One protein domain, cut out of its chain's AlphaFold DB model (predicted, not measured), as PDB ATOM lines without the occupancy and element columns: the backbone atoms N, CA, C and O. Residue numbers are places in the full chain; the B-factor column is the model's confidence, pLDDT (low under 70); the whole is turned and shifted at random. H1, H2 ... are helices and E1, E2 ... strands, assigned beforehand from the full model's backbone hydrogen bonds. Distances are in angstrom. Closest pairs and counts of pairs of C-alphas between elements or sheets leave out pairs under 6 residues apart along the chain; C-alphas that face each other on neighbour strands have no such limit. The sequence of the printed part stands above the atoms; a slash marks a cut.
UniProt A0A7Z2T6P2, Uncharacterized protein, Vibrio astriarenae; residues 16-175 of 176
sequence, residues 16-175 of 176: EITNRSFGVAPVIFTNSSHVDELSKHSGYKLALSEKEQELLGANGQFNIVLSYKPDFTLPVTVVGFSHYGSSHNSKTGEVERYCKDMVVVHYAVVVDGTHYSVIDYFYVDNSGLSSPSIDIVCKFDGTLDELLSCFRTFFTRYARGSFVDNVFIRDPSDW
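What this domain is: This is residues 16 to 175 of the 176 residues of an uncharacterized protein of Vibrio astriarenae (UniProt A0A7Z2T6P2). A strongly twisted five-stranded sheet, curled like part of a barrel, forms the core; H3 packs over one face, while the small pair E2 and E3, with H2, lies on the other side. The turn of the long hairpin E4 and E5 reaches out near Thr 92, H1 grazes the sheet near Val 111, and the small hairpin E8 and E9 lies beyond H3. The 160 printed residues include three named helices and nine named strands, in the order E1 H1 E2 H2 E3 E4 E5 E6 E7 H3 E8 E9; the large sheet runs E1 E4 E5 E6 E7 and is mixed, and the class is mixed, helices and strands. The whole is compact, with a radius of gyration of the C-alphas of 16.6 A, and spans 50 by 38 by 34 A.

How they stand to each other: E1, residues 16 to 18, is an edge strand, parallel to E4, residues 77 to 88, with N 17 and O 82 2.9 A apart. H1, residues 32 to 39, only grazes the sheet; its closest C-alphas to E5, residues 95 to 111, are Leu 38 and Val 111, 6.9 A apart. E2, residues 44 to 47, is antiparallel to E3, residues 63 to 66, with N 46 and O 64 2.8 A apart. H2, residues 50 to 56, only grazes the large sheet, the C-alphas of Leu 56 and Gly 80 being its closest to E4 at 5.6 A. E4, E5, E6, residues 114 to 125, and E7, residues 133 to 140, form a meander, each strand the antiparallel neighbour of the one before. N 83 and O 100 are 2.7 A apart, N 105 and O 120 2.8 A, and N 117 and O 138 2.8 A. H3, residues 144 to 155, and this sheet make two layers, a helix on one face of a sheet; H3 has a height over the sheet of 8.0 A and runs along the strands, over E5 and E6. E8, residues 161 to 164, and E9, residues 167 to 170, form a hairpin, with N 162 and O 169 2.8 A apart; the closest C-alphas of H3 and E8 are Arg 152 and Phe 163, 7.2 A apart. Each O i to N i+4 pair is within hydrogen-bond range in H2 and H3, and 3 of 4 in H1.

Where its parts are: E1 begins at C-alpha 16, (195.921, 163.674, 118.550). E4 is 32.6 A long and bends by 56 degrees at residue 80; E5 is 43.5 A long and bends by 67 degrees at residue 99. E6 measures 35.1 A, E7 20.7 A and H3 16.2 A. E9 ends at C-alpha 170, (202.268, 161.879, 111.948).

The domain as a whole: The two C-alphas farthest apart, those of Thr 92 and Gly 113, are 52.1 A apart. The printed part has no cut, and its long link is E1 to H1, residues 19 to 31. The mean pLDDT of the printed part is 74.3; residues 16 to 36, 55, 135 to 136 and 158 to 175 are under 70.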
ATOM      1  N   GLU A  16     196.213 162.419 117.858       55.50
ATOM      2  CA  GLU A  16     195.921 163.674 118.550       55.50
ATOM      3  C   GLU A  16     195.969 164.778 117.511       55.50
ATOM      4  O   GLU A  16     196.982 164.942 116.830       55.50
ATOM      5  N   ILE A  17     194.871 165.506 117.372       54.12
ATOM      6  CA  ILE A  17     194.702 166.540 116.359       54.12
ATOM      7  C   ILE A  17     194.606 167.883 117.063       54.12
ATOM      8  O   ILE A  17     193.710 168.084 117.877       54.12
ATOM      9  N   THR A  18     195.529 168.797 116.760       43.94
ATOM     10  CA  THR A  18     195.534 170.151 117.322       43.94
ATOM     11  C   THR A  18     194.912 171.137 116.333       43.94
ATOM     12  O   THR A  18     195.340 171.232 115.188       43.94
ATOM     13  N   ASN A  19     193.855 171.818 116.788       39.84
ATOM     14  CA  ASN A  19     193.115 172.914 116.155       39.84
ATOM     15  C   ASN A  19     193.195 172.992 114.617       39.84
ATOM     16  O   ASN A  19     193.990 173.733 114.033       39.84
ATOM     17  N   ARG A  20     192.264 172.291 113.970       38.50
ATOM     18  CA  ARG A  20     191.816 172.561 112.603       38.50
ATOM     19  C   ARG A  20     190.295 172.671 112.645       38.50
ATOM     20  O   ARG A  20     189.647 171.966 113.407       38.50
ATOM     21  N   SER A  21     189.752 173.663 111.954       29.47
ATOM     22  CA  SER A  21     188.355 174.098 112.053       29.47
ATOM     23  C   SER A  21     187.350 172.981 111.739       29.47
ATOM     24  O   SER A  21     187.500 172.318 110.718       29.47
ATOM     25  N   PHE A  22     186.298 172.860 112.565       29.22
ATOM     26  CA  PHE A  22     185.122 172.014 112.319       29.22
ATOM     27  C   PHE A  22     183.826 172.818 112.457       29.22
ATOM     28  O   PHE A  22     183.620 173.527 113.444       29.22
ATOM     29  N   GLY A  23     182.988 172.701 111.424       27.02
ATOM     30  CA  GLY A  23     181.760 173.456 111.169       27.02
ATOM     31  C   GLY A  23     181.653 173.793 109.672       27.02
ATOM     32  O   GLY A  23     182.410 174.637 109.206       27.02
ATOM     33  N   VAL A  24     180.757 173.084 108.960       26.45
ATOM     34  CA  VAL A  24     180.335 173.116 107.525       26.45
ATOM     35  C   VAL A  24     181.013 174.190 106.635       26.45
ATOM     36  O   VAL A  24     180.864 175.381 106.893       26.45
ATOM     37  N   ALA A  25     181.727 173.858 105.540       29.06
ATOM     38  CA  ALA A  25     181.199 173.270 104.288       29.06
ATOM     39  C   ALA A  25     182.272 172.515 103.432       29.06
ATOM     40  O   ALA A  25     183.459 172.844 103.517       29.06
ATOM     41  N   PRO A  26     181.882 171.570 102.540       33.75
ATOM     42  CA  PRO A  26     181.246 171.976 101.286       33.75
ATOM     43  C   PRO A  26     179.943 171.227 100.961       33.75
ATOM     44  O   PRO A  26     179.914 170.031 100.695       33.75
ATOM     45  N   VAL A  27     178.875 172.012 100.852       43.78
ATOM     46  CA  VAL A  27     177.823 171.842  99.832       43.78
ATOM     47  C   VAL A  27     178.510 172.196  98.488       43.78
ATOM     48  O   VAL A  27     179.472 172.959  98.509       43.78
ATOM     49  N   ILE A  28     178.219 171.621  97.315       41.62
ATOM     50  CA  ILE A  28     177.068 171.957  96.465       41.62
ATOM     51  C   ILE A  28     176.771 170.794  95.516       41.62
ATOM     52  O   ILE A  28     177.529 170.505  94.590       41.62
ATOM     53  N   PHE A  29     175.605 170.181  95.695       44.94
ATOM     54  CA  PHE A  29     174.968 169.461  94.607       44.94
ATOM     55  C   PHE A  29     174.470 170.505  93.614       44.94
ATOM     56  O   PHE A  29     173.649 171.351  93.956       44.94
ATOM     57  N   THR A  30     174.994 170.479  92.392       43.97
ATOM     58  CA  THR A  30     174.565 171.400  91.327       43.97
ATOM     59  C   THR A  30     173.097 171.208  90.945       43.97
ATOM     60  O   THR A  30     172.504 172.110  90.366       43.97
ATOM     61  N   ASN A  31     172.514 170.061  91.313       51.72
ATOM     62  CA  ASN A  31     171.119 169.701  91.117       51.72
ATOM     63  C   ASN A  31     170.498 169.264  92.444       51.72
ATOM     64  O   ASN A  31     171.070 168.459  93.178       51.72
ATOM     65  N   SER A  32     169.291 169.744  92.708       57.06
ATOM     66  CA  SER A  32     168.496 169.426  93.893       57.06
ATOM     67  C   SER A  32     168.080 167.947  94.013       57.06
ATOM     68  O   SER A  32     167.709 167.536  95.103       57.06
ATOM     69  N   SER A  33     168.208 167.112  92.968       65.06
ATOM     70  CA  SER A  33     167.765 165.701  92.996       65.06
ATOM     71  C   SER A  33     168.610 164.784  93.889       65.06
ATOM     72  O   SER A  33     168.070 163.973  94.636       65.06
ATOM     73  N   HIS A  34     169.937 164.924  93.863       69.75
ATOM     74  CA  HIS A  34     170.818 163.971  94.548       69.75
ATOM     75  C   HIS A  34     170.820 164.142  96.076       69.75
ATOM     76  O   HIS A  34     171.029 163.167  96.792       69.75
ATOM     77  N   VAL A  35     170.570 165.356  96.593       69.62
ATOM     78  CA  VAL A  35     170.385 165.583  98.043       69.62
ATOM     79  C   VAL A  35     169.162 164.822  98.531       69.62
ATOM     80  O   VAL A  35     169.234 164.083  99.515       69.62
ATOM     81  N   ASP A  36     168.050 164.979  97.812       69.38
ATOM     82  CA  ASP A  36     166.785 164.340  98.148       69.38
ATOM     83  C   ASP A  36     166.914 162.815  98.080       69.38
ATOM     84  O   ASP A  36     166.416 162.108  98.953       69.38
ATOM     85  N   GLU A  37     167.635 162.286  97.093       71.81
ATOM     86  CA  GLU A  37     167.892 160.851  96.971       71.81
ATOM     87  C   GLU A  37     168.806 160.300  98.064       71.81
ATOM     88  O   GLU A  37     168.468 159.283  98.669       71.81
ATOM     89  N   LEU A  38     169.909 160.980  98.389       76.19
ATOM     90  CA  LEU A  38     170.782 160.586  99.497       76.19
ATOM     91  C   LEU A  38     170.022 160.572 100.829       76.19
ATOM     92  O   LEU A  38     170.153 159.629 101.611       76.19
ATOM     93  N   SER A  39     169.163 161.568 101.063       73.88
ATOM     94  CA  SER A  39     168.380 161.676 102.298       73.88
ATOM     95  C   SER A  39     167.461 160.471 102.550       73.88
ATOM     96  O   SER A  39     167.251 160.095 103.706       73.88
ATOM     97  N   LYS A  40     166.994 159.786 101.489       75.06
ATOM     98  CA  LYS A  40     166.189 158.548 101.584       75.06
ATOM     99  C   LYS A  40     166.953 157.387 102.218       75.06
ATOM    100  O   LYS A  40     166.342 156.430 102.684       75.06
ATOM    101  N   HIS A  41     168.279 157.465 102.234       74.69
ATOM    102  CA  HIS A  41     169.167 156.445 102.777       74.69
ATOM    103  C   HIS A  41     169.801 156.858 104.111       74.69
ATOM    104  O   HIS A  41     170.782 156.242 104.529       74.69
ATOM    105  N   SER A  42     169.267 157.887 104.773       81.00
ATOM    106  CA  SER A  42     169.847 158.437 105.999       81.00
ATOM    107  C   SER A  42     169.569 157.626 107.264       81.00
ATOM    108  O   SER A  42     168.638 156.823 107.331       81.00
ATOM    109  N   GLY A  43     170.414 157.818 108.284       78.44
ATOM    110  CA  GLY A  43     170.262 157.159 109.584       78.44
ATOM    111  C   GLY A  43     170.610 155.670 109.566       78.44
ATOM    112  O   GLY A  43     170.089 154.898 110.379       78.44
ATOM    113  N   TYR A  44     171.470 155.248 108.638       84.25
ATOM    114  CA  TYR A  44     171.889 153.856 108.531       84.25
ATOM    115  C   TYR A  44     172.680 153.431 109.773       84.25
ATOM    116  O   TYR A  44     173.603 154.120 110.192       84.25
ATOM    117  N   LYS A  45     172.343 152.278 110.357       87.44
ATOM    118  CA  LYS A  45     173.027 151.745 111.542       87.44
ATOM    119  C   LYS A  45     174.084 150.730 111.127       87.44
ATOM    120  O   LYS A  45     173.749 149.649 110.649       87.44
ATOM    121  N   LEU A  46     175.349 151.075 111.333       84.50
ATOM    122  CA  LEU A  46     176.478 150.165 111.195       84.50
ATOM    123  C   LEU A  46     176.735 149.485 112.542       84.50
ATOM    124  O   LEU A  46     177.050 150.168 113.516       84.50
ATOM    125  N   ALA A  47     176.594 148.162 112.595       82.75
ATOM    126  CA  ALA A  47     176.841 147.396 113.812       82.75
ATOM    127  C   ALA A  47     178.326 147.440 114.205       82.75
ATOM    128  O   ALA A  47     179.199 147.335 113.348       82.75
ATOM    129  N   LEU A  48     178.586 147.562 115.506       73.62
ATOM    130  CA  LEU A  48     179.917 147.534 116.100       73.62
ATOM    131  C   LEU A  48     180.113 146.258 116.911       73.62
ATOM    132  O   LEU A  48     179.331 145.950 117.815       73.62
ATOM    133  N   SER A  49     181.213 145.564 116.652       76.62
ATOM    134  CA  SER A  49     181.728 144.539 117.554       76.62
ATOM    135  C   SER A  49     182.162 145.150 118.890       76.62
ATOM    136  O   SER A  49     182.492 146.332 118.975       76.62
ATOM    137  N   GLU A  50     182.217 144.336 119.945       75.50
ATOM    138  CA  GLU A  50     182.705 144.776 121.263       75.50
ATOM    139  C   GLU A  50     184.117 145.372 121.176       75.50
ATOM    140  O   GLU A  50     184.394 146.425 121.747       75.50
ATOM    141  N   LYS A  51     184.990 144.761 120.366       71.56
ATOM    142  CA  LYS A  51     186.349 145.259 120.127       71.56
ATOM    143  C   LYS A  51     186.353 146.655 119.498       71.56
ATOM    144  O   LYS A  51     187.180 147.485 119.866       71.56
ATOM    145  N   GLU A  52     185.463 146.927 118.547       72.62
ATOM    146  CA  GLU A  52     185.355 148.255 117.932       72.62
ATOM    147  C   GLU A  52     184.797 149.282 118.921       72.62
ATOM    148  O   GLU A  52     185.326 150.388 119.001       72.62
ATOM    149  N   GLN A  53     183.807 148.912 119.737       74.38
ATOM    150  CA  GLN A  53     183.284 149.780 120.799       74.38
ATOM    151  C   GLN A  53     184.391 150.215 121.769       74.38
ATOM    152  O   GLN A  53     184.535 151.407 122.053       74.38
ATOM    153  N   GLU A  54     185.222 149.269 122.211       70.12
ATOM    154  CA  GLU A  54     186.354 149.543 123.100       70.12
ATOM    155  C   GLU A  54     187.412 150.451 122.460       70.12
ATOM    156  O   GLU A  54     187.982 151.316 123.131       70.12
ATOM    157  N   LEU A  55     187.700 150.260 121.168       67.19
ATOM    158  CA  LEU A  55     188.673 151.079 120.437       67.19
ATOM    159  C   LEU A  55     188.191 152.522 120.266       67.19
ATOM    160  O   LEU A  55     188.993 153.453 120.374       67.19
ATOM    161  N   LEU A  56     186.892 152.708 120.036       71.44
ATOM    162  CA  LEU A  56     186.274 154.020 119.848       71.44
ATOM    163  C   LEU A  56     185.935 154.720 121.171       71.44
ATOM    164  O   LEU A  56     185.676 155.919 121.172       71.44
ATOM    165  N   GLY A  57     185.968 154.006 122.301       70.31
ATOM    166  CA  GLY A  57     185.533 154.542 123.593       70.31
ATOM    167  C   GLY A  57     184.014 154.705 123.698       70.31
ATOM    168  O   GLY A  57     183.546 155.514 124.490       70.31
ATOM    169  N   ALA A  58     183.252 153.938 122.914       76.06
ATOM    170  CA  ALA A  58     181.792 153.979 122.836       76.06
ATOM    171  C   ALA A  58     181.165 152.725 123.479       76.06
ATOM    172  O   ALA A  58     180.322 152.052 122.887       76.06
ATOM    173  N   ASN A  59     181.629 152.365 124.678       80.00
ATOM    174  CA  ASN A  59     181.214 151.137 125.362       80.00
ATOM    175  C   ASN A  59     179.695 151.107 125.591       80.00
ATOM    176  O   ASN A  59     179.132 152.037 126.164       80.00
ATOM    177  N   GLY A  60     179.044 150.016 125.178       78.44
ATOM    178  CA  GLY A  60     177.591 149.849 125.290       78.44
ATOM    179  C   GLY A  60     176.809 150.410 124.100       78.44
ATOM    180  O   GLY A  60     175.591 150.235 124.036       78.44
ATOM    181  N   GLN A  61     177.485 151.034 123.132       81.38
ATOM    182  CA  GLN A  61     176.878 151.473 121.886       81.38
ATOM    183  C   GLN A  61     177.152 150.468 120.767       81.38
ATOM    184  O   GLN A  61     178.196 150.466 120.127       81.38
ATOM    185  N   PHE A  62     176.153 149.644 120.468       82.31
ATOM    186  CA  PHE A  62     176.276 148.571 119.478       82.31
ATOM    187  C   PHE A  62     176.238 149.037 118.021       82.31
ATOM    188  O   PHE A  62     176.385 148.210 117.127       82.31
ATOM    189  N   ASN A  63     175.977 150.322 117.752       83.12
ATOM    190  CA  ASN A  63     175.866 150.829 116.386       83.12
ATOM    191  C   ASN A  63     176.408 152.254 116.243       83.12
ATOM    192  O   ASN A  63     176.123 153.110 117.085       83.12
ATOM    193  N   ILE A  64     177.059 152.536 115.117       83.81
ATOM    194  CA  ILE A  64     177.263 153.901 114.614       83.81
ATOM    195  C   ILE A  64     176.104 154.240 113.683       83.81
ATOM    196  O   ILE A  64     175.748 153.445 112.815       83.81
ATOM    197  N   VAL A  65     175.507 155.416 113.861       87.50
ATOM    198  CA  VAL A  65     174.508 155.941 112.926       87.50
ATOM    199  C   VAL A  65     175.235 156.783 111.887       87.50
ATOM    200  O   VAL A  65     175.847 157.781 112.240       87.50
ATOM    201  N   LEU A  66     175.171 156.379 110.625       86.00
ATOM    202  CA  LEU A  66     175.750 157.098 109.499       86.00
ATOM    203  C   LEU A  66     174.713 158.019 108.865       86.00
ATOM    204  O   LEU A  66     173.510 157.721 108.851       86.00
ATOM    205  N   SER A  67     175.193 159.121 108.300       86.56
ATOM    206  CA  SER A  67     174.357 160.073 107.578       86.56
ATOM    207  C   SER A  67     173.697 159.454 106.355       86.56
ATOM    208  O   SER A  67     172.577 159.842 106.049       86.56
ATOM    209  N   TYR A  68     174.339 158.473 105.705       88.81
ATOM    210  CA  TYR A  68     173.805 157.725 104.563       88.81
ATOM    211  C   TYR A  68     174.163 156.232 104.631       88.81
ATOM    212  O   TYR A  68     175.107 155.829 105.309       88.81
ATOM    213  N   LYS A  69     173.423 155.395 103.897       88.81
ATOM    214  CA  LYS A  69     173.730 153.969 103.728       88.81
ATOM    215  C   LYS A  69     174.993 153.786 102.870       88.81
ATOM    216  O   LYS A  69     174.986 154.237 101.725       88.81
ATOM    217  N   PRO A  70     176.018 153.066 103.360       89.44
ATOM    218  CA  PRO A  70     177.206 152.774 102.569       89.44
ATOM    219  C   PRO A  70     176.937 151.824 101.400       89.44
ATOM    220  O   PRO A  70     176.109 150.911 101.494       89.44
ATOM    221  N   ASP A  71     177.711 151.989 100.334       89.44
ATOM    222  CA  ASP A  71     177.966 150.934  99.361       89.44
ATOM    223  C   ASP A  71     179.062 150.000  99.894       89.44
ATOM    224  O   ASP A  71     180.239 150.352  99.939       89.44
ATOM    225  N   PHE A  72     178.659 148.795 100.298       84.81
ATOM    226  CA  PHE A  72     179.544 147.787 100.890       84.81
ATOM    227  C   PHE A  72     180.415 147.034  99.879       84.81
ATOM    228  O   PHE A  72     181.186 146.162 100.280       84.81
ATOM    229  N   THR A  73     180.319 147.339  98.581       88.62
ATOM    230  CA  THR A  73     181.323 146.870  97.610       88.62
ATOM    231  C   THR A  73     182.676 147.558  97.814       88.62
ATOM    232  O   THR A  73     183.707 147.040  97.387       88.62
ATOM    233  N   LEU A  74     182.675 148.691  98.523       85.00
ATOM    234  CA  LEU A  74     183.842 149.463  98.912       85.00
ATOM    235  C   LEU A  74     183.982 149.504 100.446       85.00
ATOM    236  O   LEU A  74     183.002 149.330 101.176       85.00
ATOM    237  N   PRO A  75     185.204 149.704 100.968       82.88
ATOM    238  CA  PRO A  75     185.444 149.678 102.402       82.88
ATOM    239  C   PRO A  75     184.835 150.885 103.122       82.88
ATOM    240  O   PRO A  75     184.814 152.006 102.612       82.88
ATOM    241  N   VAL A  76     184.427 150.647 104.367       85.19
ATOM    242  CA  VAL A  76     184.128 151.689 105.353       85.19
ATOM    243  C   VAL A  76     185.338 151.828 106.269       85.19
ATOM    244  O   VAL A  76     185.782 150.849 106.868       85.19
ATOM    245  N   THR A  77     185.868 153.039 106.389       84.56
ATOM    246  CA  THR A  77     187.026 153.341 107.233       84.56
ATOM    247  C   THR A  77     186.575 154.100 108.471       84.56
ATOM    248  O   THR A  77     185.936 155.140 108.357       84.56
ATOM    249  N   VAL A  78     186.928 153.610 109.660       81.19
ATOM    250  CA  VAL A  78     186.606 154.252 110.943       81.19
ATOM    251  C   VAL A  78     187.900 154.609 111.665       81.19
ATOM    252  O   VAL A  78     188.754 153.748 111.869       81.19
ATOM    253  N   VAL A  79     188.047 155.868 112.077       80.00
ATOM    254  CA  VAL A  79     189.245 156.360 112.770       80.00
ATOM    255  C   VAL A  79     188.863 157.115 114.034       80.00
ATOM    256  O   VAL A  79     188.146 158.108 113.970       80.00
ATOM    257  N   GLY A  80     189.386 156.670 115.179       76.94
ATOM    258  CA  GLY A  80     189.266 157.363 116.463       76.94
ATOM    259  C   GLY A  80     190.510 158.190 116.799       76.94
ATOM    260  O   GLY A  80     191.640 157.719 116.638       76.94
ATOM    261  N   PHE A  81     190.318 159.412 117.286       75.44
ATOM    262  CA  PHE A  81     191.398 160.328 117.654       75.44
ATOM    263  C   PHE A  81     190.950 161.333 118.721       75.44
ATOM    264  O   PHE A  81     189.774 161.655 118.834       75.44
ATOM    265  N   SER A  82     191.882 161.848 119.512       75.50
ATOM    266  CA  SER A  82     191.635 162.926 120.464       75.50
ATOM    267  C   SER A  82     191.825 164.276 119.771       75.50
ATOM    268  O   SER A  82     192.860 164.566 119.173       75.50
ATOM    269  N   HIS A  83     190.810 165.120 119.838       74.94
ATOM    270  CA  HIS A  83     190.793 166.455 119.271       74.94
ATOM    271  C   HIS A  83     191.053 167.501 120.351       74.94
ATOM    272  O   HIS A  83     190.323 167.602 121.338       74.94
ATOM    273  N   TYR A  84     192.078 168.311 120.122       72.94
ATOM    274  CA  TYR A  84     192.487 169.415 120.969       72.94
ATOM    275  C   TYR A  84     192.082 170.727 120.314       72.94
ATOM    276  O   TYR A  84     192.604 171.086 119.255       72.94
ATOM    277  N   GLY A  85     191.189 171.460 120.969       70.94
ATOM    278  CA  GLY A  85     190.675 172.721 120.462       70.94
ATOM    279  C   GLY A  85     190.713 173.845 121.485       70.94
ATOM    280  O   GLY A  85     191.064 173.659 122.655       70.94
ATOM    281  N   SER A  86     190.336 175.033 121.026       72.00
ATOM    282  CA  SER A  86     190.139 176.199 121.883       72.00
ATOM    283  C   SER A  86     188.848 176.920 121.527       72.00
ATOM    284  O   SER A  86     188.629 177.235 120.359       72.00
ATOM    285  N   SER A  87     188.024 177.228 122.520       76.75
ATOM    286  CA  SER A  87     186.811 178.028 122.367       76.75
ATOM    287  C   SER A  87     186.926 179.313 123.172       76.75
ATOM    288  O   SER A  87     187.337 179.300 124.330       76.75
ATOM    289  N   HIS A  88     186.544 180.431 122.564       76.38
ATOM    290  CA  HIS A  88     186.432 181.694 123.278       76.38
ATOM    291  C   HIS A  88     185.118 181.713 124.066       76.38
ATOM    292  O   HIS A  88     184.035 181.675 123.476       76.38
ATOM    293  N   ASN A  89     185.204 181.774 125.392       78.62
ATOM    294  CA  ASN A  89     184.036 181.898 126.246       78.62
ATOM    295  C   ASN A  89     183.516 183.339 126.164       78.62
ATOM    296  O   ASN A  89     184.128 184.278 126.666       78.62
ATOM    297  N   SER A  90     182.365 183.526 125.518       78.25
ATOM    298  CA  SER A  90     181.762 184.849 125.320       78.25
ATOM    299  C   SER A  90     181.309 185.535 126.614       78.25
ATOM    300  O   SER A  90     181.102 186.744 126.603       78.25
ATOM    301  N   LYS A  91     181.159 184.794 127.722       83.38
ATOM    302  CA  LYS A  91     180.755 185.335 129.030       83.38
ATOM    303  C   LYS A  91     181.945 185.775 129.879       83.38
ATOM    304  O   LYS A  91     181.830 186.770 130.585       83.38
ATOM    305  N   THR A  92     183.056 185.038 129.842       87.75
ATOM    306  CA  THR A  92     184.250 185.335 130.656       87.75
ATOM    307  C   THR A  92     185.348 186.056 129.874       87.75
ATOM    308  O   THR A  92     186.231 186.650 130.482       87.75
ATOM    309  N   GLY A  93     185.302 186.033 128.537       83.38
ATOM    310  CA  GLY A  93     186.360 186.557 127.666       83.38
ATOM    311  C   GLY A  93     187.616 185.680 127.625       83.38
ATOM    312  O   GLY A  93     188.617 186.057 127.019       83.38
ATOM    313  N   GLU A  94     187.589 184.518 128.279       85.19
ATOM    314  CA  GLU A  94     188.732 183.616 128.358       85.19
ATOM    315  C   GLU A  94     188.736 182.610 127.206       85.19
ATOM    316  O   GLU A  94     187.697 182.201 126.679       85.19
ATOM    317  N   VAL A  95     189.936 182.177 126.820       79.44
ATOM    318  CA  VAL A  95     190.113 181.079 125.871       79.44
ATOM    319  C   VAL A  95     190.163 179.771 126.649       79.44
ATOM    320  O   VAL A  95     191.162 179.452 127.293       79.44
ATOM    321  N   GLU A  96     189.097 178.990 126.549       76.06
ATOM    322  CA  GLU A  96     189.028 177.650 127.114       76.06
ATOM    323  C   GLU A  96     189.646 176.655 126.138       76.06
ATOM    324  O   GLU A  96     189.284 176.604 124.962       76.06
ATOM    325  N   ARG A  97     190.593 175.850 126.618       75.12
ATOM    326  CA  ARG A  97     191.149 174.731 125.852       75.12
ATOM    327  C   ARG A  97     190.418 173.458 126.233       75.12
ATOM    328  O   ARG A  97     190.197 173.212 127.415       75.12
ATOM    329  N   TYR A  98     190.102 172.632 125.248       73.56
ATOM    330  CA  TYR A  98     189.456 171.347 125.475       73.56
ATOM    331  C   TYR A  98     190.186 170.227 124.740       73.56
ATOM    332  O   TYR A  98     190.827 170.448 123.715       73.56
ATOM    333  N   CYS A  99     190.052 169.019 125.279       79.19
ATOM    334  CA  CYS A  99     190.397 167.774 124.613       79.19
ATOM    335  C   CYS A  99     189.139 166.904 124.600       79.19
ATOM    336  O   CYS A  99     188.547 166.675 125.656       79.19
ATOM    337  N   LYS A 100     188.698 166.485 123.415       77.44
ATOM    338  CA  LYS A 100     187.535 165.612 123.232       77.44
ATOM    339  C   LYS A 100     187.910 164.456 122.332       77.44
ATOM    340  O   LYS A 100     188.569 164.666 121.321       77.44
ATOM    341  N   ASP A 101     187.447 163.265 122.659       80.31
ATOM    342  CA  ASP A 101     187.569 162.145 121.740       80.31
ATOM    343  C   ASP A 101     186.606 162.338 120.561       80.31
ATOM    344  O   ASP A 101     185.484 162.828 120.711       80.31
ATOM    345  N   MET A 102     187.082 162.006 119.368       83.06
ATOM    346  CA  MET A 102     186.355 162.095 118.112       83.06
ATOM    347  C   MET A 102     186.519 160.807 117.318       83.06
ATOM    348  O   MET A 102     187.542 160.125 117.395       83.06
ATOM    349  N   VAL A 103     185.508 160.507 116.515       83.75
ATOM    350  CA  VAL A 103     185.534 159.448 115.514       83.75
ATOM    351  C   VAL A 103     185.198 160.061 114.165       83.75
ATOM    352  O   VAL A 103     184.296 160.888 114.068       83.75
ATOM    353  N   VAL A 104     185.920 159.651 113.130       86.50
ATOM    354  CA  VAL A 104     185.600 159.920 111.729       86.50
ATOM    355  C   VAL A 104     185.266 158.601 111.052       86.50
ATOM    356  O   VAL A 104     185.983 157.616 111.226       86.50
ATOM    357  N   VAL A 105     184.190 158.593 110.272       87.44
ATOM    358  CA  VAL A 105     183.804 157.475 109.417       87.44
ATOM    359  C   VAL A 105     183.808 157.943 107.971       87.44
ATOM    360  O   VAL A 105     183.122 158.899 107.623       87.44
ATOM    361  N   HIS A 106     184.577 157.260 107.133       90.00
ATOM    362  CA  HIS A 106     184.674 157.498 105.701       90.00
ATOM    363  C   HIS A 106     184.122 156.307 104.923       90.00
ATOM    364  O   HIS A 106     184.443 155.161 105.236       90.00
ATOM    365  N   TYR A 107     183.259 156.564 103.945       90.00
ATOM    366  CA  TYR A 107     182.567 155.512 103.204       90.00
ATOM    367  C   TYR A 107     182.084 155.990 101.836       90.00
ATOM    368  O   TYR A 107     181.953 157.191 101.587       90.00
ATOM    369  N   ALA A 108     181.808 155.035 100.950       92.31
ATOM    370  CA  ALA A 108     181.196 155.301  99.658       92.31
ATOM    371  C   ALA A 108     179.665 155.224  99.730       92.31
ATOM    372  O   ALA A 108     179.115 154.432 100.492       92.31
ATOM    373  N   VAL A 109     178.978 156.002  98.897       91.94
ATOM    374  CA  VAL A 109     177.529 155.930  98.661       91.94
ATOM    375  C   VAL A 109     177.278 155.969  97.159       91.94
ATOM    376  O   VAL A 109     177.941 156.722  96.446       91.94
ATOM    377  N   VAL A 110     176.312 155.188  96.673       89.75
ATOM    378  CA  VAL A 110     175.918 155.181  95.259       89.75
ATOM    379  C   VAL A 110     174.466 155.590  95.121       89.75
ATOM    380  O   VAL A 110     173.588 155.011  95.757       89.75
ATOM    381  N   VAL A 111     174.227 156.581  94.268       85.00
ATOM    382  CA  VAL A 111     172.891 157.066  93.917       85.00
ATOM    383  C   VAL A 111     172.831 157.226  92.408       85.00
ATOM    384  O   VAL A 111     173.667 157.924  91.838       85.00
ATOM    385  N   ASP A 112     171.885 156.537  91.769       84.38
ATOM    386  CA  ASP A 112     171.646 156.583  90.322       84.38
ATOM    387  C   ASP A 112     172.928 156.430  89.482       84.38
ATOM    388  O   ASP A 112     173.189 157.162  88.528       84.38
ATOM    389  N   GLY A 113     173.779 155.477  89.881       84.62
ATOM    390  CA  GLY A 113     175.055 155.180  89.220       84.62
ATOM    391  C   GLY A 113     176.171 156.200  89.475       84.62
ATOM    392  O   GLY A 113     177.268 156.041  88.951       84.62
ATOM    393  N   THR A 114     175.927 157.235  90.283       88.81
ATOM    394  CA  THR A 114     176.950 158.193  90.718       88.81
ATOM    395  C   THR A 114     177.523 157.782  92.070       88.81
ATOM    396  O   THR A 114     176.775 157.583  93.028       88.81
ATOM    397  N   HIS A 115     178.851 157.721  92.161       90.81
ATOM    398  CA  HIS A 115     179.571 157.380  93.384       90.81
ATOM    399  C   HIS A 115     179.977 158.635  94.175       90.81
ATOM    400  O   HIS A 115     180.500 159.603  93.616       90.81
ATOM    401  N   TYR A 116     179.766 158.597  95.491       89.25
ATOM    402  CA  TYR A 116     180.112 159.653  96.439       89.25
ATOM    403  C   TYR A 116     180.999 159.129  97.562       89.25
ATOM    404  O   TYR A 116     180.688 158.108  98.160       89.25
ATOM    405  N   SER A 117     182.065 159.850  97.883       90.44
ATOM    406  CA  SER A 117     182.873 159.652  99.083       90.44
ATOM    407  C   SER A 117     182.352 160.579 100.179       90.44
ATOM    408  O   SER A 117     182.280 161.792  99.971       90.44
ATOM    409  N   VAL A 118     182.013 160.019 101.338       88.56
ATOM    410  CA  VAL A 118     181.383 160.717 102.467       88.56
ATOM    411  C   VAL A 118     182.261 160.620 103.709       88.56
ATOM    412  O   VAL A 118     182.803 159.553 103.990       88.56
ATOM    413  N   ILE A 119     182.381 161.718 104.461       87.62
ATOM    414  CA  ILE A 119     182.949 161.747 105.813       87.62
ATOM    415  C   ILE A 119     181.899 162.223 106.811       87.62
ATOM    416  O   ILE A 119     181.455 163.374 106.747       87.62
ATOM    417  N   ASP A 120     181.591 161.350 107.767       86.94
ATOM    418  CA  ASP A 120     180.883 161.687 108.997       86.94
ATOM    419  C   ASP A 120     181.880 161.826 110.147       86.94
ATOM    420  O   ASP A 120     182.804 161.020 110.274       86.94
ATOM    421  N   TYR A 121     181.667 162.801 111.028       85.88
ATOM    422  CA  TYR A 121     182.365 162.870 112.308       85.88
ATOM    423  C   TYR A 121     181.405 162.819 113.495       85.88
ATOM    424  O   TYR A 121     180.236 163.201 113.415       85.88
ATOM    425  N   PHE A 122     181.954 162.363 114.618       85.50
ATOM    426  CA  PHE A 122     181.268 162.134 115.879       85.50
ATOM    427  C   PHE A 122     182.173 162.616 117.009       85.50
ATOM    428  O   PHE A 122     183.345 162.249 117.060       85.50
ATOM    429  N   TYR A 123     181.646 163.396 117.947       83.62
ATOM    430  CA  TYR A 123     182.261 163.508 119.270       83.62
ATOM    431  C   TYR A 123     181.893 162.292 120.116       83.62
ATOM    432  O   TYR A 123     180.754 161.823 120.049       83.62
ATOM    433  N   VAL A 124     182.849 161.820 120.911       81.12
ATOM    434  CA  VAL A 124     182.654 160.808 121.950       81.12
ATOM    435  C   VAL A 124     182.549 161.529 123.289       81.12
ATOM    436  O   VAL A 124     183.441 162.294 123.667       81.12
ATOM    437  N   ASP A 125     181.461 161.293 124.010       81.44
ATOM    438  CA  ASP A 125     181.270 161.778 125.372       81.44
ATOM    439  C   ASP A 125     180.786 160.652 126.304       81.44
ATOM    440  O   ASP A 125     180.778 159.476 125.942       81.44
ATOM    441  N   ASN A 126     180.403 161.002 127.534       74.19
ATOM    442  CA  ASN A 126     179.954 160.033 128.538       74.19
ATOM    443  C   ASN A 126     178.681 159.263 128.134       74.19
ATOM    444  O   ASN A 126     178.358 158.260 128.765       74.19
ATOM    445  N   SER A 127     177.945 159.742 127.128       76.44
ATOM    446  CA  SER A 127     176.763 159.093 126.557       76.44
ATOM    447  C   SER A 127     177.067 158.247 125.313       76.44
ATOM    448  O   SER A 127     176.165 157.581 124.807       76.44
ATOM    449  N   GLY A 128     178.327 158.217 124.856       78.00
ATOM    450  CA  GLY A 128     178.773 157.488 123.670       78.00
ATOM    451  C   GLY A 128     179.071 158.417 122.492       78.00
ATOM    452  O   GLY A 128     179.580 159.523 122.664       78.00
ATOM    453  N   LEU A 129     178.796 157.950 121.274       81.44
ATOM    454  CA  LEU A 129     178.927 158.748 120.058       81.44
ATOM    455  C   LEU A 129     177.723 159.684 119.918       81.44
ATOM    456  O   LEU A 129     176.572 159.245 119.902       81.44
ATOM    457  N   SER A 130     178.009 160.972 119.746       81.25
ATOM    458  CA  SER A 130     177.026 161.983 119.334       81.25
ATOM    459  C   SER A 130     176.390 161.671 117.969       81.25
ATOM    460  O   SER A 130     176.781 160.734 117.277       81.25
ATOM    461  N   SER A 131     175.376 162.439 117.563       74.12
ATOM    462  CA  SER A 131     174.796 162.312 116.219       74.12
ATOM    463  C   SER A 131     175.837 162.594 115.123       74.12
ATOM    464  O   SER A 131     176.675 163.482 115.314       74.12
ATOM    465  N   PRO A 132     175.771 161.886 113.977       77.75
ATOM    466  CA  PRO A 132     176.686 162.125 112.869       77.75
ATOM    467  C   PRO A 132     176.572 163.566 112.387       77.75
ATOM    468  O   PRO A 132     175.476 164.117 112.265       77.75
ATOM    469  N   SER A 133     177.716 164.161 112.087       78.00
ATOM    470  CA  SER A 133     177.797 165.418 111.356       78.00
ATOM    471  C   SER A 133     178.552 165.179 110.059       78.00
ATOM    472  O   SER A 133     179.692 164.715 110.081       78.00
ATOM    473  N   ILE A 134     177.912 165.496 108.935       74.69
ATOM    474  CA  ILE A 134     178.548 165.424 107.620       74.69
ATOM    475  C   ILE A 134     179.567 166.553 107.530       74.69
ATOM    476  O   ILE A 134     179.208 167.725 107.668       74.69
ATOM    477  N   ASP A 135     180.816 166.207 107.243       68.81
ATOM    478  CA  ASP A 135     181.847 167.197 106.929       68.81
ATOM    479  C   ASP A 135     182.069 167.312 105.420       68.81
ATOM    480  O   ASP A 135     182.137 168.413 104.872       68.81
ATOM    481  N   ILE A 136     182.174 166.175 104.720       69.81
ATOM    482  CA  ILE A 136     182.571 166.148 103.307       69.81
ATOM    483  C   ILE A 136     181.728 165.146 102.529       69.81
ATOM    484  O   ILE A 136     181.585 163.996 102.936       69.81
ATOM    485  N   VAL A 137     181.239 165.582 101.367       78.38
ATOM    486  CA  VAL A 137     180.703 164.721 100.310       78.38
ATOM    487  C   VAL A 137     181.351 165.138  98.994       78.38
ATOM    488  O   VAL A 137     181.266 166.302  98.604       78.38
ATOM    489  N   CYS A 138     181.993 164.211  98.291       83.38
ATOM    490  CA  CYS A 138     182.545 164.475  96.962       83.38
ATOM    491  C   CYS A 138     182.215 163.342  95.997       83.38
ATOM    492  O   CYS A 138     182.044 162.201  96.411       83.38
ATOM    493  N   LYS A 139     182.140 163.648  94.702       87.81
ATOM    494  CA  LYS A 139     182.035 162.609  93.673       87.81
ATOM    495  C   LYS A 139     183.395 161.954  93.447       87.81
ATOM    496  O   LYS A 139     184.413 162.631  93.565       87.81
ATOM    497  N   PHE A 140     183.381 160.676  93.091       90.12
ATOM    498  CA  PHE A 140     184.553 159.937  92.624       90.12
ATOM    499  C   PHE A 140     184.145 158.948  91.525       90.12
ATOM    500  O   PHE A 140     182.962 158.835  91.196       90.12
ATOM    501  N   ASP A 141     185.110 158.260  90.923       91.44
ATOM    502  CA  ASP A 141     184.890 157.388  89.762       91.44
ATOM    503  C   ASP A 141     184.373 155.975  90.100       91.44
ATOM    504  O   ASP A 141     184.142 155.172  89.199       91.44
ATOM    505  N   GLY A 142     184.170 155.670  91.386       90.44
ATOM    506  CA  GLY A 142     183.731 154.357  91.865       90.44
ATOM    507  C   GLY A 142     184.866 153.369  92.148       90.44
ATOM    508  O   GLY A 142     184.602 152.274  92.641       90.44
ATOM    509  N   THR A 143     186.125 153.732  91.889       93.25
ATOM    510  CA  THR A 143     187.274 152.857  92.150       93.25
ATOM    511  C   THR A 143     187.730 152.915  93.609       93.25
ATOM    512  O   THR A 143     187.596 153.930  94.299       93.25
ATOM    513  N   LEU A 144     188.310 151.811  94.091       87.56
ATOM    514  CA  LEU A 144     188.900 151.746  95.431       87.56
ATOM    515  C   LEU A 144     190.059 152.740  95.589       87.56
ATOM    516  O   LEU A 144     190.159 153.398  96.622       87.56
ATOM    517  N   ASP A 145     190.908 152.864  94.571       88.94
ATOM    518  CA  ASP A 145     192.074 153.749  94.615       88.94
ATOM    519  C   ASP A 145     191.656 155.212  94.779       88.94
ATOM    520  O   ASP A 145     192.199 155.915  95.635       88.94
ATOM    521  N   GLU A 146     190.638 155.659  94.038       89.38
ATOM    522  CA  GLU A 146     190.144 157.029  94.156       89.38
ATOM    523  C   GLU A 146     189.390 157.256  95.474       89.38
ATOM    524  O   GLU A 146     189.528 158.316  96.089       89.38
ATOM    525  N   LEU A 147     188.662 156.256  95.986       87.38
ATOM    526  CA  LEU A 147     188.059 156.337  97.318       87.38
ATOM    527  C   LEU A 147     189.130 156.521  98.411       87.38
ATOM    528  O   LEU A 147     188.987 157.375  99.290       87.38
ATOM    529  N   LEU A 148     190.225 155.758  98.351       82.69
ATOM    530  CA  LEU A 148     191.346 155.882  99.290       82.69
ATOM    531  C   LEU A 148     192.101 157.208  99.109       82.69
ATOM    532  O   LEU A 148     192.554 157.800 100.092       82.69
ATOM    533  N   SER A 149     192.213 157.702  97.875       86.31
ATOM    534  CA  SER A 149     192.761 159.027  97.561       86.31
ATOM    535  C   SER A 149     191.921 160.148  98.186       86.31
ATOM    536  O   SER A 149     192.463 161.030  98.867       86.31
ATOM    537  N   CYS A 150     190.591 160.060  98.060       86.38
ATOM    538  CA  CYS A 150     189.640 160.947  98.723       86.38
ATOM    539  C   CYS A 150     189.848 160.921 100.239       86.38
ATOM    540  O   CYS A 150     190.028 161.973 100.854       86.38
ATOM    541  N   PHE A 151     189.910 159.730 100.843       84.19
ATOM    542  CA  PHE A 151     190.135 159.589 102.280       84.19
ATOM    543  C   PHE A 151     191.416 160.278 102.742       84.19
ATOM    544  O   PHE A 151     191.378 161.088 103.663       84.19
ATOM    545  N   ARG A 152     192.551 160.002 102.088       78.88
ATOM    546  CA  ARG A 152     193.848 160.601 102.442       78.88
ATOM    547  C   ARG A 152     193.785 162.122 102.338       78.88
ATOM    548  O   ARG A 152     194.155 162.825 103.278       78.88
ATOM    549  N   THR A 153     193.247 162.627 101.233       81.50
ATOM    550  CA  THR A 153     193.089 164.066 100.991       81.50
ATOM    551  C   THR A 153     192.216 164.726 102.054       81.50
ATOM    552  O   THR A 153     192.564 165.776 102.585       81.50
ATOM    553  N   PHE A 154     191.100 164.111 102.423       78.62
ATOM    554  CA  PHE A 154     190.176 164.705 103.380       78.62
ATOM    555  C   PHE A 154     190.631 164.551 104.822       78.62
ATOM    556  O   PHE A 154     190.559 165.509 105.587       78.62
ATOM    557  N   PHE A 155     191.180 163.398 105.187       76.81
ATOM    558  CA  PHE A 155     191.690 163.155 106.528       76.81
ATOM    559  C   PHE A 155     192.878 164.063 106.865       76.81
ATOM    560  O   PHE A 155     193.039 164.470 108.014       76.81
ATOM    561  N   THR A 156     193.664 164.489 105.868       72.44
ATOM    562  CA  THR A 156     194.720 165.495 106.084       72.44
ATOM    563  C   THR A 156     194.196 166.889 106.445       72.44
ATOM    564  O   THR A 156     194.986 167.747 106.836       72.44
ATOM    565  N   ARG A 157     192.877 167.139 106.389       71.81
ATOM    566  CA  ARG A 157     192.249 168.316 107.022       71.81
ATOM    567  C   ARG A 157     192.125 168.163 108.532       71.81
ATOM    568  O   ARG A 157     192.105 169.161 109.239       71.81
ATOM    569  N   TYR A 158     192.088 166.931 109.018       67.94
ATOM    570  CA  TYR A 158     192.023 166.604 110.432       67.94
ATOM    571  C   TYR A 158     193.441 166.512 110.999       67.94
ATOM    572  O   TYR A 158     193.786 167.269 111.890       67.94
ATOM    573  N   ALA A 159     194.328 165.700 110.424       67.94
ATOM    574  CA  ALA A 159     195.680 165.482 110.955       67.94
ATOM    575  C   ALA A 159     196.785 165.841 109.949       67.94
ATOM    576  O   ALA A 159     196.568 165.781 108.742       67.94
ATOM    577  N   ARG A 160     197.980 166.217 110.425       69.38
ATOM    578  CA  ARG A 160     199.187 166.271 109.582       69.38
ATOM    579  C   ARG A 160     199.905 164.934 109.656       69.38
ATOM    580  O   ARG A 160     200.021 164.340 110.724       69.38
ATOM    581  N   GLY A 161     200.344 164.438 108.511       67.88
ATOM    582  CA  GLY A 161     200.911 163.106 108.392       67.88
ATOM    583  C   GLY A 161     200.425 162.371 107.156       67.88
ATOM    584  O   GLY A 161     199.743 162.926 106.293       67.88
ATOM    585  N   SER A 162     200.794 161.101 107.081       68.06
ATOM    586  CA  SER A 162     200.523 160.218 105.954       68.06
ATOM    587  C   SER A 162     200.067 158.852 106.443       68.06
ATOM    588  O   SER A 162     200.556 158.341 107.449       68.06
ATOM    589  N   PHE A 163     199.155 158.225 105.706       62.59
ATOM    590  CA  PHE A 163     198.848 156.815 105.920       62.59
ATOM    591  C   PHE A 163     199.953 155.949 105.313       62.59
ATOM    592  O   PHE A 163     200.242 156.059 104.121       62.59
ATOM    593  N   VAL A 164     200.545 155.086 106.135       59.03
ATOM    594  CA  VAL A 164     201.424 153.992 105.714       59.03
ATOM    595  C   VAL A 164     200.724 152.701 106.113       59.03
ATOM    596  O   VAL A 164     200.459 152.463 107.293       59.03
ATOM    597  N   ASP A 165     200.354 151.909 105.110       61.69
ATOM    598  CA  ASP A 165     199.442 150.773 105.253       61.69
ATOM    599  C   ASP A 165     198.129 151.189 105.950       61.69
ATOM    600  O   ASP A 165     197.446 152.109 105.495       61.69
ATOM    601  N   ASN A 166     197.792 150.548 107.074       48.69
ATOM    602  CA  ASN A 166     196.600 150.831 107.882       48.69
ATOM    603  C   ASN A 166     196.878 151.792 109.053       48.69
ATOM    604  O   ASN A 166     196.054 151.917 109.960       48.69
ATOM    605  N   VAL A 167     198.050 152.431 109.084       47.91
ATOM    606  CA  VAL A 167     198.487 153.276 110.201       47.91
ATOM    607  C   VAL A 167     198.694 154.705 109.726       47.91
ATOM    608  O   VAL A 167     199.358 154.959 108.725       47.91
ATOM    609  N   PHE A 168     198.164 155.662 110.480       63.41
ATOM    610  CA  PHE A 168     198.468 157.070 110.260       63.41
ATOM    611  C   PHE A 168     199.780 157.445 110.958       63.41
ATOM    612  O   PHE A 168     199.864 157.447 112.189       63.41
ATOM    613  N   ILE A 169     200.803 157.772 110.173       64.75
ATOM    614  CA  ILE A 169     202.092 158.270 110.652       64.75
ATOM    615  C   ILE A 169     202.048 159.796 110.647       64.75
ATOM    616  O   ILE A 169     201.867 160.410 109.600       64.75
ATOM    617  N   ARG A 170     202.223 160.414 111.819       62.56
ATOM    618  CA  ARG A 170     202.268 161.879 111.948       62.56
ATOM    619  C   ARG A 170     203.559 162.447 111.381       62.56
ATOM    620  O   ARG A 170     204.616 161.824 111.502       62.56
ATOM    621  N   ASP A 171     203.486 163.673 110.879       65.56
ATOM    622  CA  ASP A 171     204.694 164.404 110.512       65.56
ATOM    623  C   ASP A 171     205.517 164.745 111.773       65.56
ATOM    624  O   ASP A 171     204.952 165.131 112.802       65.56
ATOM    625  N   PRO A 172     206.860 164.655 111.731       55.31
ATOM    626  CA  PRO A 172     207.725 165.022 112.858       55.31
ATOM    627  C   PRO A 172     207.567 166.475 113.342       55.31
ATOM    628  O   PRO A 172     207.917 166.784 114.480       55.31
ATOM    629  N   SER A 173     207.018 167.360 112.509       55.00
ATOM    630  CA  SER A 173     206.731 168.760 112.841       55.00
ATOM    631  C   SER A 173     205.509 168.956 113.747       55.00
ATOM    632  O   SER A 173     205.344 170.045 114.284       55.00
ATOM    633  N   ASP A 174     204.682 167.928 113.973       45.38
ATOM    634  CA  ASP A 174     203.573 167.982 114.945       45.38
ATOM    635  C   ASP A 174     204.044 167.874 116.408       45.38
ATOM    636  O   ASP A 174     203.260 168.058 117.342       45.38
ATOM    637  N   TRP A 175     205.319 167.541 116.629       45.59
ATOM    638  CA  TRP A 175     205.894 167.293 117.956       45.59
ATOM    639  C   TRP A 175     206.610 168.521 118.542       45.59
ATOM    640  O   TRP A 175     206.887 168.543 119.749       45.59
TER     641      TRP A 175